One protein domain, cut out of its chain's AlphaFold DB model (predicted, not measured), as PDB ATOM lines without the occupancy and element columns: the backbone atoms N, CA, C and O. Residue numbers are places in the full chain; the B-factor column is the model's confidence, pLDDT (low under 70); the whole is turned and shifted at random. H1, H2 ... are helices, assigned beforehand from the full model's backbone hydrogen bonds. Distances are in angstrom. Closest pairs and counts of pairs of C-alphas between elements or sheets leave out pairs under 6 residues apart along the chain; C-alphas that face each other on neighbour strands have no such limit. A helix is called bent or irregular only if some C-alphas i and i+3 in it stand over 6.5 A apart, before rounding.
ATOM      1  N   LEU A  13     -82.013 216.182 -44.911       94.44
ATOM      2  CA  LEU A  13     -82.360 215.027 -44.081       94.44
ATOM      3  C   LEU A  13     -81.170 214.511 -43.254       94.44
ATOM      4  O   LEU A  13     -81.314 214.238 -42.062       94.44
ATOM      5  N   ARG A  14     -79.976 214.399 -43.853       92.06
ATOM      6  CA  ARG A  14     -78.767 213.970 -43.129       92.06
ATOM      7  C   ARG A  14     -78.342 214.998 -42.091       92.06
ATOM      8  O   ARG A  14     -77.858 214.611 -41.030       92.06
ATOM      9  N   GLN A  15     -78.521 216.284 -42.380       95.12
ATOM     10  CA  GLN A  15     -78.234 217.350 -41.430       95.12
ATOM     11  C   GLN A  15     -79.158 217.273 -40.209       95.12
ATOM     12  O   GLN A  15     -78.657 217.306 -39.084       95.12
ATOM     13  N   THR A  16     -80.464 217.085 -40.413       96.25
ATOM     14  CA  THR A  16     -81.437 216.913 -39.324       96.25
ATOM     15  C   THR A  16     -81.136 215.673 -38.487       96.25
ATOM     16  O   THR A  16     -81.058 215.771 -37.265       96.25
ATOM     17  N   LEU A  17     -80.868 214.525 -39.122       96.50
ATOM     18  CA  LEU A  17     -80.479 213.297 -38.413       96.50
ATOM     19  C   LEU A  17     -79.188 213.479 -37.607       96.50
ATOM     20  O   LEU A  17     -79.073 212.975 -36.494       96.50
ATOM     21  N   SER A  18     -78.225 214.221 -38.152       96.62
ATOM     22  CA  SER A  18     -76.962 214.512 -37.478       96.62
ATOM     23  C   SER A  18     -77.157 215.385 -36.233       96.62
ATOM     24  O   SER A  18     -76.538 215.124 -35.204       96.62
ATOM     25  N   ILE A  19     -78.037 216.394 -36.304       97.38
ATOM     26  CA  ILE A  19     -78.428 217.213 -35.144       97.38
ATOM     27  C   ILE A  19     -79.147 216.351 -34.104       97.38
ATOM     28  O   ILE A  19     -78.748 216.353 -32.945       97.38
ATOM     29  N   GLY A  20     -80.164 215.592 -34.524       97.38
ATOM     30  CA  GLY A  20     -80.953 214.746 -33.626       97.38
ATOM     31  C   GLY A  20     -80.088 213.734 -32.878       97.38
ATOM     32  O   GLY A  20     -80.191 213.622 -31.662       97.38
ATOM     33  N   TRP A  21     -79.157 213.080 -33.578       98.12
ATOM     34  CA  TRP A  21     -78.190 212.159 -32.975       98.12
ATOM     35  C   TRP A  21     -77.318 212.840 -31.907       98.12
ATOM     36  O   TRP A  21     -77.106 212.277 -30.839       98.12
ATOM     37  N   ALA A  22     -76.856 214.071 -32.154       97.94
ATOM     38  CA  ALA A  22     -76.030 214.809 -31.197       97.94
ATOM     39  C   ALA A  22     -76.813 215.324 -29.970       97.94
ATOM     40  O   ALA A  22     -76.206 215.584 -28.936       97.94
ATOM     41  N   LEU A  23     -78.141 215.449 -30.068       97.81
ATOM     42  CA  LEU A  23     -79.023 215.885 -28.977       97.81
ATOM     43  C   LEU A  23     -79.503 214.745 -28.072       97.81
ATOM     44  O   LEU A  23     -80.077 215.011 -27.019       97.81
ATOM     45  N   VAL A  24     -79.267 213.482 -28.436       97.69
ATOM     46  CA  VAL A  24     -79.677 212.326 -27.621       97.69
ATOM     47  C   VAL A  24     -79.166 212.407 -26.174       97.69
ATOM     48  O   VAL A  24     -79.977 212.185 -25.271       97.69
ATOM     49  N   PRO A  25     -77.895 212.764 -25.892       96.19
ATOM     50  CA  PRO A  25     -77.429 212.948 -24.518       96.19
ATOM     51  C   PRO A  25     -78.248 213.989 -23.754       96.19
ATOM     52  O   PRO A  25     -78.616 213.751 -22.608       96.19
ATOM     53  N   LEU A  26     -78.606 215.096 -24.409       95.69
ATOM     54  CA  LEU A  26     -79.389 216.170 -23.809       95.69
ATOM     55  C   LEU A  26     -80.811 215.704 -23.455       95.69
ATOM     56  O   LEU A  26     -81.276 215.908 -22.339       95.69
ATOM     57  N   ILE A  27     -81.490 215.031 -24.382       96.94
ATOM     58  CA  ILE A  27     -82.882 214.581 -24.193       96.94
ATOM     59  C   ILE A  27     -82.972 213.460 -23.143       96.94
ATOM     60  O   ILE A  27     -83.963 213.350 -22.432       96.94
ATOM     61  N   SER A  28     -81.922 212.646 -23.013       95.50
ATOM     62  CA  SER A  28     -81.855 211.514 -22.075       95.50
ATOM     63  C   SER A  28     -81.215 211.846 -20.723       95.50
ATOM     64  O   SER A  28     -80.860 210.929 -19.982       95.50
ATOM     65  N   LEU A  29     -81.016 213.132 -20.409       95.00
ATOM     66  CA  LEU A  29     -80.370 213.585 -19.168       95.00
ATOM     67  C   LEU A  29     -78.990 212.936 -18.931       95.00
ATOM     68  O   LEU A  29     -78.631 212.603 -17.806       95.00
ATOM     69  N   GLY A  30     -78.222 212.728 -20.002       93.75
ATOM     70  CA  GLY A  30     -76.847 212.223 -19.970       93.75
ATOM     71  C   GLY A  30     -76.706 210.713 -20.155       93.75
ATOM     72  O   GLY A  30     -75.641 210.268 -20.579       93.75
ATOM     73  N   ILE A  31     -77.760 209.915 -19.948       94.19
ATOM     74  CA  ILE A  31     -77.693 208.445 -20.082       94.19
ATOM     75  C   ILE A  31     -77.307 208.038 -21.517       94.19
ATOM     76  O   ILE A  31     -76.509 207.125 -21.738       94.19
ATOM     77  N   GLY A  32     -77.813 208.766 -22.513       96.25
ATOM     78  CA  GLY A  32     -77.552 208.534 -23.932       96.25
ATOM     79  C   GLY A  32     -76.092 208.717 -24.358       96.25
ATOM     80  O   GLY A  32     -75.705 208.196 -25.405       96.25
ATOM     81  N   THR A  33     -75.263 209.408 -23.567       96.56
ATOM     82  CA  THR A  33     -73.852 209.684 -23.891       96.56
ATOM     83  C   THR A  33     -73.072 208.407 -24.187       96.56
ATOM     84  O   THR A  33     -72.358 208.340 -25.187       96.56
ATOM     85  N   ILE A  34     -73.263 207.362 -23.381       96.19
ATOM     86  CA  ILE A  34     -72.545 206.085 -23.511       96.19
ATOM     87  C   ILE A  34     -72.817 205.460 -24.886       96.19
ATOM     88  O   ILE A  34     -71.894 205.075 -25.607       96.19
ATOM     89  N   PHE A  35     -74.089 205.423 -25.284       96.44
ATOM     90  CA  PHE A  35     -74.521 204.838 -26.551       96.44
ATOM     91  C   PHE A  35     -74.071 205.674 -27.750       96.44
ATOM     92  O   PHE A  35     -73.627 205.128 -28.760       96.44
ATOM     93  N   ILE A  36     -74.137 206.999 -27.639       97.62
ATOM     94  CA  ILE A  36     -73.751 207.918 -28.709       97.62
ATOM     95  C   ILE A  36     -72.245 207.853 -28.965       97.62
ATOM     96  O   ILE A  36     -71.839 207.582 -30.098       97.62
ATOM     97  N   ILE A  37     -71.413 207.982 -27.932       97.50
ATOM     98  CA  ILE A  37     -69.955 207.892 -28.083       97.50
ATOM     99  C   ILE A  37     -69.535 206.474 -28.498       97.50
ATOM    100  O   ILE A  37     -68.701 206.327 -29.393       97.50
ATOM    101  N   GLY A  38     -70.169 205.429 -27.954       96.62
ATOM    102  CA  GLY A  38     -69.942 204.043 -28.375       96.62
ATOM    103  C   GLY A  38     -70.287 203.801 -29.850       96.62
ATOM    104  O   GLY A  38     -69.495 203.218 -30.594       96.62
ATOM    105  N   SER A  39     -71.424 204.322 -30.324       97.25
ATOM    106  CA  SER A  39     -71.817 204.222 -31.738       97.25
ATOM    107  C   SER A  39     -70.853 204.973 -32.666       97.25
ATOM    108  O   SER A  39     -70.510 204.475 -33.745       97.25
ATOM    109  N   ALA A  40     -70.341 206.134 -32.233       97.44
ATOM    110  CA  ALA A  40     -69.313 206.875 -32.956       97.44
ATOM    111  C   ALA A  40     -67.995 206.090 -33.015       97.44
ATOM    112  O   ALA A  40     -67.393 205.991 -34.087       97.44
ATOM    113  N   ALA A  41     -67.578 205.475 -31.904       97.44
ATOM    114  CA  ALA A  41     -66.388 204.631 -31.834       97.44
ATOM    115  C   ALA A  41     -66.473 203.439 -32.798       97.44
ATOM    116  O   ALA A  41     -65.529 203.183 -33.552       97.44
ATOM    117  N   ALA A  42     -67.624 202.763 -32.845       96.44
ATOM    118  CA  ALA A  42     -67.873 201.656 -33.762       96.44
ATOM    119  C   ALA A  42     -67.816 202.094 -35.236       96.44
ATOM    120  O   ALA A  42     -67.166 201.445 -36.058       96.44
ATOM    121  N   ARG A  43     -68.449 203.224 -35.583       95.25
ATOM    122  CA  ARG A  43     -68.525 203.711 -36.973       95.25
ATOM    123  C   ARG A  43     -67.210 204.304 -37.481       95.25
ATOM    124  O   ARG A  43     -66.845 204.112 -38.649       95.25
ATOM    125  N   LEU A  44     -66.494 205.033 -36.628       95.44
ATOM    126  CA  LEU A  44     -65.222 205.671 -36.971       95.44
ATOM    127  C   LEU A  44     -64.025 204.733 -36.804       95.44
ATOM    128  O   LEU A  44     -62.988 204.998 -37.403       95.44
ATOM    129  N   GLN A  45     -64.175 203.631 -36.060       95.50
ATOM    130  CA  GLN A  45     -63.124 202.637 -35.798       95.50
ATOM    131  C   GLN A  45     -61.852 203.251 -35.183       95.50
ATOM    132  O   GLN A  45     -60.743 202.776 -35.415       95.50
ATOM    133  N   ARG A  46     -61.997 204.321 -34.390       96.25
ATOM    134  CA  ARG A  46     -60.879 204.976 -33.694       96.25
ATOM    135  C   ARG A  46     -60.797 204.473 -32.254       96.25
ATOM    136  O   ARG A  46     -61.736 204.671 -31.489       96.25
ATOM    137  N   GLN A  47     -59.658 203.900 -31.860       95.75
ATOM    138  CA  GLN A  47     -59.437 203.388 -30.494       95.75
ATOM    139  C   GLN A  47     -59.642 204.460 -29.412       95.75
ATOM    140  O   GLN A  47     -60.242 204.184 -28.380       95.75
ATOM    141  N   LYS A  48     -59.239 205.713 -29.679       96.06
ATOM    142  CA  LYS A  48     -59.441 206.846 -28.755       96.06
ATOM    143  C   LYS A  48     -60.912 207.043 -28.358       96.06
ATOM    144  O   LYS A  48     -61.192 207.392 -27.219       96.06
ATOM    145  N   LEU A  49     -61.848 206.786 -29.275       95.25
ATOM    146  CA  LEU A  49     -63.283 206.907 -28.998       95.25
ATOM    147  C   LEU A  49     -63.816 205.745 -28.159       95.25
ATOM    148  O   LEU A  49     -64.734 205.952 -27.375       95.25
ATOM    149  N   TRP A  50     -63.229 204.551 -28.285       96.88
ATOM    150  CA  TRP A  50     -63.553 203.430 -27.402       96.88
ATOM    151  C   TRP A  50     -63.129 203.729 -25.969       96.88
ATOM    152  O   TRP A  50     -63.952 203.598 -25.073       96.88
ATOM    153  N   PHE A  51     -61.914 204.245 -25.757       96.69
ATOM    154  CA  PHE A  51     -61.488 204.694 -24.427       96.69
ATOM    155  C   PHE A  51     -62.414 205.771 -23.848       96.69
ATOM    156  O   PHE A  51     -62.770 205.697 -22.676       96.69
ATOM    157  N   ALA A  52     -62.858 206.730 -24.667       94.56
ATOM    158  CA  ALA A  52     -63.820 207.737 -24.228       94.56
ATOM    159  C   ALA A  52     -65.176 207.119 -23.838       94.56
ATOM    160  O   ALA A  52     -65.678 207.399 -22.754       94.56
ATOM    161  N   ALA A  53     -65.753 206.257 -24.685       95.81
ATOM    162  CA  ALA A  53     -67.024 205.578 -24.404       95.81
ATOM    163  C   ALA A  53     -66.959 204.776 -23.097       95.81
ATOM    164  O   ALA A  53     -67.856 204.845 -22.261       95.81
ATOM    165  N   SER A  54     -65.856 204.063 -22.909       95.88
ATOM    166  CA  SER A  54     -65.557 203.293 -21.714       95.88
ATOM    167  C   SER A  54     -65.382 204.147 -20.465       95.88
ATOM    168  O   SER A  54     -65.887 203.779 -19.410       95.88
ATOM    169  N   GLY A  55     -64.720 205.301 -20.581       95.81
ATOM    170  CA  GLY A  55     -64.619 206.277 -19.498       95.81
ATOM    171  C   GLY A  55     -65.994 206.788 -19.066       95.81
ATOM    172  O   GLY A  55     -66.298 206.771 -17.877       95.81
ATOM    173  N   TYR A  56     -66.863 207.145 -20.020       95.31
ATOM    174  CA  TYR A  56     -68.247 207.532 -19.720       95.31
ATOM    175  C   TYR A  56     -69.055 206.395 -19.086       95.31
ATOM    176  O   TYR A  56     -69.833 206.643 -18.170       95.31
ATOM    177  N   PHE A  57     -68.873 205.153 -19.540       95.44
ATOM    178  CA  PHE A  57     -69.548 204.001 -18.945       95.44
ATOM    179  C   PHE A  57     -69.091 203.750 -17.504       95.44
ATOM    180  O   PHE A  57     -69.925 203.636 -16.611       95.44
ATOM    181  N   GLY A  58     -67.778 203.722 -17.259       93.88
ATOM    182  CA  GLY A  58     -67.226 203.569 -15.912       93.88
ATOM    183  C   GLY A  58     -67.667 204.699 -14.985       93.88
ATOM    184  O   GLY A  58     -68.058 204.449 -13.851       93.88
ATOM    185  N   TYR A  59     -67.697 205.931 -15.493       91.69
ATOM    186  CA  TYR A  59     -68.199 207.088 -14.763       91.69
ATOM    187  C   TYR A  59     -69.691 206.981 -14.419       91.69
ATOM    188  O   TYR A  59     -70.088 207.268 -13.293       91.69
ATOM    189  N   PHE A  60     -70.517 206.508 -15.352       90.88
ATOM    190  CA  PHE A  60     -71.933 206.253 -15.100       90.88
ATOM    191  C   PHE A  60     -72.144 205.186 -14.022       90.88
ATOM    192  O   PHE A  60     -72.905 205.408 -13.085       90.88
ATOM    193  N   VAL A  61     -71.432 204.058 -14.114       90.81
ATOM    194  CA  VAL A  61     -71.482 202.995 -13.099       90.81
ATOM    195  C   VAL A  61     -71.002 203.513 -11.743       90.81
ATOM    196  O   VAL A  61     -71.636 203.237 -10.733       90.81
ATOM    197  N   PHE A  62     -69.936 204.314 -11.711       86.81
ATOM    198  CA  PHE A  62     -69.443 204.949 -10.490       86.81
ATOM    199  C   PHE A  62     -70.516 205.818  -9.823       86.81
ATOM    200  O   PHE A  62     -70.751 205.680  -8.625       86.81
ATOM    201  N   ILE A  63     -71.230 206.648 -10.591       84.56
ATOM    202  CA  ILE A  63     -72.345 207.447 -10.064       84.56
ATOM    203  C   ILE A  63     -73.476 206.544  -9.555       84.56
ATOM    204  O   ILE A  63     -74.009 206.795  -8.478       84.56
ATOM    205  N   LEU A  64     -73.820 205.478 -10.285       84.38
ATOM    206  CA  LEU A  64     -74.855 204.530  -9.863       84.38
ATOM    207  C   LEU A  64     -74.489 203.739  -8.607       84.38
ATOM    208  O   LEU A  64     -75.395 203.352  -7.884       84.38
ATOM    209  N   ILE A  65     -73.209 203.477  -8.346       83.56
ATOM    210  CA  ILE A  65     -72.757 202.815  -7.113       83.56
ATOM    211  C   ILE A  65     -72.758 203.809  -5.953       83.56
ATOM    212  O   ILE A  65     -73.174 203.469  -4.847       83.56
ATOM    213  N   LEU A  66     -72.330 205.049  -6.204       76.19
ATOM    214  CA  LEU A  66     -72.338 206.083  -5.179       76.19
ATOM    215  C   LEU A  66     -73.752 206.510  -4.788       76.19
ATOM    216  O   LEU A  66     -73.941 206.842  -3.629       76.19
ATOM    217  N   ALA A  67     -74.730 206.481  -5.696       70.31
ATOM    218  CA  ALA A  67     -76.081 206.992  -5.454       70.31
ATOM    219  C   ALA A  67     -76.907 206.236  -4.376       70.31
ATOM    220  O   ALA A  67     -77.467 206.902  -3.509       70.31
ATOM    221  N   PRO A  68     -77.013 204.890  -4.365       53.88
ATOM    222  CA  PRO A  68     -77.857 204.154  -3.418       53.88
ATOM    223  C   PRO A  68     -77.185 203.854  -2.068       53.88
ATOM    224  O   PRO A  68     -77.870 203.453  -1.134       53.88
ATOM    225  N   GLY A  69     -75.870 204.063  -1.931       49.31
ATOM    226  CA  GLY A  69     -75.152 203.966  -0.648       49.31
ATOM    227  C   GLY A  69     -75.179 205.258   0.176       49.31
ATOM    228  O   GLY A  69     -74.617 205.321   1.273       49.31
ATOM    229  N   PHE A  82     -71.475 218.482  -5.685       81.94
ATOM    230  CA  PHE A  82     -70.429 217.930  -6.544       81.94
ATOM    231  C   PHE A  82     -70.931 216.734  -7.342       81.94
ATOM    232  O   PHE A  82     -70.679 216.689  -8.540       81.94
ATOM    233  N   ALA A  83     -71.658 215.796  -6.733       81.75
ATOM    234  CA  ALA A  83     -72.237 214.649  -7.429       81.75
ATOM    235  C   ALA A  83     -73.239 215.096  -8.505       81.75
ATOM    236  O   ALA A  83     -73.198 214.609  -9.637       81.75
ATOM    237  N   MET A  84     -74.076 216.085  -8.184       82.50
ATOM    238  CA  MET A  84     -74.998 216.713  -9.125       82.50
ATOM    239  C   MET A  84     -74.240 217.407 -10.265       82.50
ATOM    240  O   MET A  84     -74.526 217.154 -11.434       82.50
ATOM    241  N   TRP A  85     -73.232 218.229  -9.963       85.50
ATOM    242  CA  TRP A  85     -72.394 218.890 -10.969       85.50
ATOM    243  C   TRP A  85     -71.626 217.906 -11.843       85.50
ATOM    244  O   TRP A  85     -71.482 218.127 -13.042       85.50
ATOM    245  N   LEU A  86     -71.152 216.811 -11.264       86.38
ATOM    246  CA  LEU A  86     -70.502 215.722 -11.970       86.38
ATOM    247  C   LEU A  86     -71.492 215.079 -12.952       86.38
ATOM    248  O   LEU A  86     -71.230 215.036 -14.156       86.38
ATOM    249  N   TYR A  87     -72.675 214.682 -12.487       87.00
ATOM    250  CA  TYR A  87     -73.686 214.086 -13.356       87.00
ATOM    251  C   TYR A  87     -74.145 215.047 -14.469       87.00
ATOM    252  O   TYR A  87     -73.993 214.751 -15.659       87.00
ATOM    253  N   PHE A  88     -74.649 216.231 -14.115       86.69
ATOM    254  CA  PHE A  88     -75.194 217.186 -15.084       86.69
ATOM    255  C   PHE A  88     -74.107 217.872 -15.926       86.69
ATOM    256  O   PHE A  88     -74.265 218.060 -17.131       86.69
ATOM    257  N   GLY A  89     -72.972 218.232 -15.339       86.75
ATOM    258  CA  GLY A  89     -71.868 218.851 -16.070       86.75
ATOM    259  C   GLY A  89     -71.126 217.847 -16.950       86.75
ATOM    260  O   GLY A  89     -70.915 218.096 -18.137       86.75
ATOM    261  N   GLY A  90     -70.760 216.692 -16.394       87.75
ATOM    262  CA  GLY A  90     -69.949 215.680 -17.067       87.75
ATOM    263  C   GLY A  90     -70.728 214.847 -18.085       87.75
ATOM    264  O   GLY A  90     -70.401 214.856 -19.276       87.75
ATOM    265  N   MET A  91     -71.763 214.121 -17.640       91.25
ATOM    266  CA  MET A  91     -72.520 213.216 -18.521       91.25
ATOM    267  C   MET A  91     -73.443 213.977 -19.463       91.25
ATOM    268  O   MET A  91     -73.495 213.657 -20.651       91.25
ATOM    269  N   TRP A  92     -74.179 214.959 -18.940       92.88
ATOM    270  CA  TRP A  92     -75.239 215.620 -19.693       92.88
ATOM    271  C   TRP A  92     -74.700 216.717 -20.616       92.88
ATOM    272  O   TRP A  92     -74.760 216.570 -21.840       92.88
ATOM    273  N   VAL A  93     -74.103 217.776 -20.065       94.94
ATOM    274  CA  VAL A  93     -73.540 218.873 -20.872       94.94
ATOM    275  C   VAL A  93     -72.296 218.406 -21.631       94.94
ATOM    276  O   VAL A  93     -72.232 218.546 -22.855       94.94
ATOM    277  N   GLY A  94     -71.338 217.785 -20.939       95.06
ATOM    278  CA  GLY A  94     -70.091 217.303 -21.536       95.06
ATOM    279  C   GLY A  94     -70.321 216.267 -22.637       95.06
ATOM    280  O   GLY A  94     -69.762 216.391 -23.729       95.06
ATOM    281  N   GLY A  95     -71.200 215.288 -22.400       95.81
ATOM    282  CA  GLY A  95     -71.577 214.290 -23.402       95.81
ATOM    283  C   GLY A  95     -72.245 214.890 -24.642       95.81
ATOM    284  O   GLY A  95     -71.914 214.508 -25.766       95.81
ATOM    285  N   THR A  96     -73.121 215.882 -24.456       97.38
ATOM    286  CA  THR A  96     -73.771 216.605 -25.564       97.38
ATOM    287  C   THR A  96     -72.742 217.351 -26.412       97.38
ATOM    288  O   THR A  96     -72.689 217.172 -27.630       97.38
ATOM    289  N   VAL A  97     -71.874 218.149 -25.783       97.81
ATOM    290  CA  VAL A  97     -70.819 218.903 -26.481       97.81
ATOM    291  C   VAL A  97     -69.898 217.959 -27.261       97.81
ATOM    292  O   VAL A  97     -69.624 218.191 -28.441       97.81
ATOM    293  N   HIS A  98     -69.487 216.848 -26.649       97.31
ATOM    294  CA  HIS A  98     -68.662 215.831 -27.300       97.31
ATOM    295  C   HIS A  98     -69.370 215.223 -28.524       97.31
ATOM    296  O   HIS A  98     -68.775 215.114 -29.600       97.31
ATOM    297  N   ALA A  99     -70.661 214.900 -28.411       97.81
ATOM    298  CA  ALA A  99     -71.448 214.394 -29.532       97.81
ATOM    299  C   ALA A  99     -71.521 215.402 -30.697       97.81
ATOM    300  O   ALA A  99     -71.356 215.015 -31.856       97.81
ATOM    301  N   PHE A 100     -71.678 216.702 -30.420       97.94
ATOM    302  CA  PHE A 100     -71.668 217.738 -31.460       97.94
ATOM    303  C   PHE A 100     -70.334 217.819 -32.212       97.94
ATOM    304  O   PHE A 100     -70.348 217.960 -33.441       97.94
ATOM    305  N   PHE A 101     -69.200 217.673 -31.520       97.56
ATOM    306  CA  PHE A 101     -67.885 217.615 -32.168       97.56
ATOM    307  C   PHE A 101     -67.746 216.387 -33.077       97.56
ATOM    308  O   PHE A 101     -67.282 216.507 -34.213       97.56
ATOM    309  N   LEU A 102     -68.214 215.219 -32.628       97.12
ATOM    310  CA  LEU A 102     -68.117 213.978 -33.402       97.12
ATOM    311  C   LEU A 102     -69.095 213.906 -34.574       97.12
ATOM    312  O   LEU A 102     -68.828 213.191 -35.542       97.12
ATOM    313  N   ARG A 103     -70.217 214.639 -34.534       96.75
ATOM    314  CA  ARG A 103     -71.286 214.471 -35.531       96.75
ATOM    315  C   ARG A 103     -70.784 214.653 -36.964       96.75
ATOM    316  O   ARG A 103     -71.227 213.936 -37.859       96.75
ATOM    317  N   LYS A 104     -69.878 215.611 -37.207       94.62
ATOM    318  CA  LYS A 104     -69.364 215.868 -38.561       94.62
ATOM    319  C   LYS A 104     -68.628 214.636 -39.073       94.62
ATOM    320  O   LYS A 104     -68.941 214.149 -40.148       94.62
ATOM    321  N   GLU A 105     -67.731 214.073 -38.272       95.31
ATOM    322  CA  GLU A 105     -66.968 212.885 -38.653       95.31
ATOM    323  C   GLU A 105     -67.858 211.654 -38.851       95.31
ATOM    324  O   GLU A 105     -67.682 210.909 -39.812       95.31
ATOM    325  N   VAL A 106     -68.836 211.454 -37.964       96.25
ATOM    326  CA  VAL A 106     -69.757 210.310 -38.012       96.25
ATOM    327  C   VAL A 106     -70.585 210.326 -39.299       96.25
ATOM    328  O   VAL A 106     -70.755 209.283 -39.932       96.25
ATOM    329  N   PHE A 107     -71.096 211.489 -39.709       95.00
ATOM    330  CA  PHE A 107     -72.022 211.607 -40.841       95.00
ATOM    331  C   PHE A 107     -71.358 211.961 -42.178       95.00
ATOM    332  O   PHE A 107     -72.017 211.841 -43.218       95.00
ATOM    333  N   LEU A 108     -70.078 212.345 -42.186       91.38
ATOM    334  CA  LEU A 108     -69.335 212.564 -43.424       91.38
ATOM    335  C   LEU A 108     -69.232 211.252 -44.227       91.38
ATOM    336  O   LEU A 108     -68.918 210.197 -43.663       91.38
TER     337      LEU A 108
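AT A GLANCE: This is residues 13 to 69 and 82 to 108 of the 354 residues of an uncharacterized protein of Nonomuraea longispora (UniProt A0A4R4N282). The long helix H4 lies along an elongated bundle of four helices, packing mainly on H1 and H2, while H1, H2 and H3 fold back and forth in sequence. The bundle is up and down, each helix running against the one before it, with H1 and H3 apart. The printed part has 84 residues, with four named helices in the order H1, H2, H3, H4 and no named strand; its class is all helix. It is compact, with a radius of gyration of the C-alphas of 12.9 A, and spans 44 by 25 by 15 A.

IN THESE COORDINATES: Find C-alpha 82 at (-70.429, 217.930, -6.544); from there H4, residues 82 to 107, runs 34.9 A to C-alpha 107 at (-72.022, 211.607, -40.841). It has a kink of 42 degrees near residue 101 and is only just irregular, C-alphas 101 and 104 being 6.8 A apart. H1, residues 13 to 27, begins at (-82.360, 215.027, -44.081) and spans 19.9 A; it is irregular, with C-alphas 22 and 25 7.1 A apart. H2, residues 32 to 44, spans 18.2 A, and H3, residues 47 to 66, 28.5 A.

HOW THE PARTS SIT: Start at H4, which with H2 is a hub. It touches H1 at a shallow tilt of 12 degrees, opposite ways, closest at C-alphas 22 and 99, 4.9 A. It touches H2, the same way at 30 degrees, closest at C-alphas 33 and 95, 5.2 A. H3 touches it with residues 56 to 63 alone. H2 and H3 form a hairpin, closest at C-alphas 41 and 49, 4.8 A. Every O i to N i+4 pair is within hydrogen-bond range in H2 and H3, 9 of 11 in H1 and 18 of 22 in H4.

THE WHOLE: C-alphas 13 and 69 are the two farthest apart, 45.4 A. Residues 70 to 81 are not printed; C-alphas 69 and 82 are 15.9 A apart across the cut. The links H1 to H2 and H2 to H3 are tight. Residues 68 to 69 have pLDDT under 70.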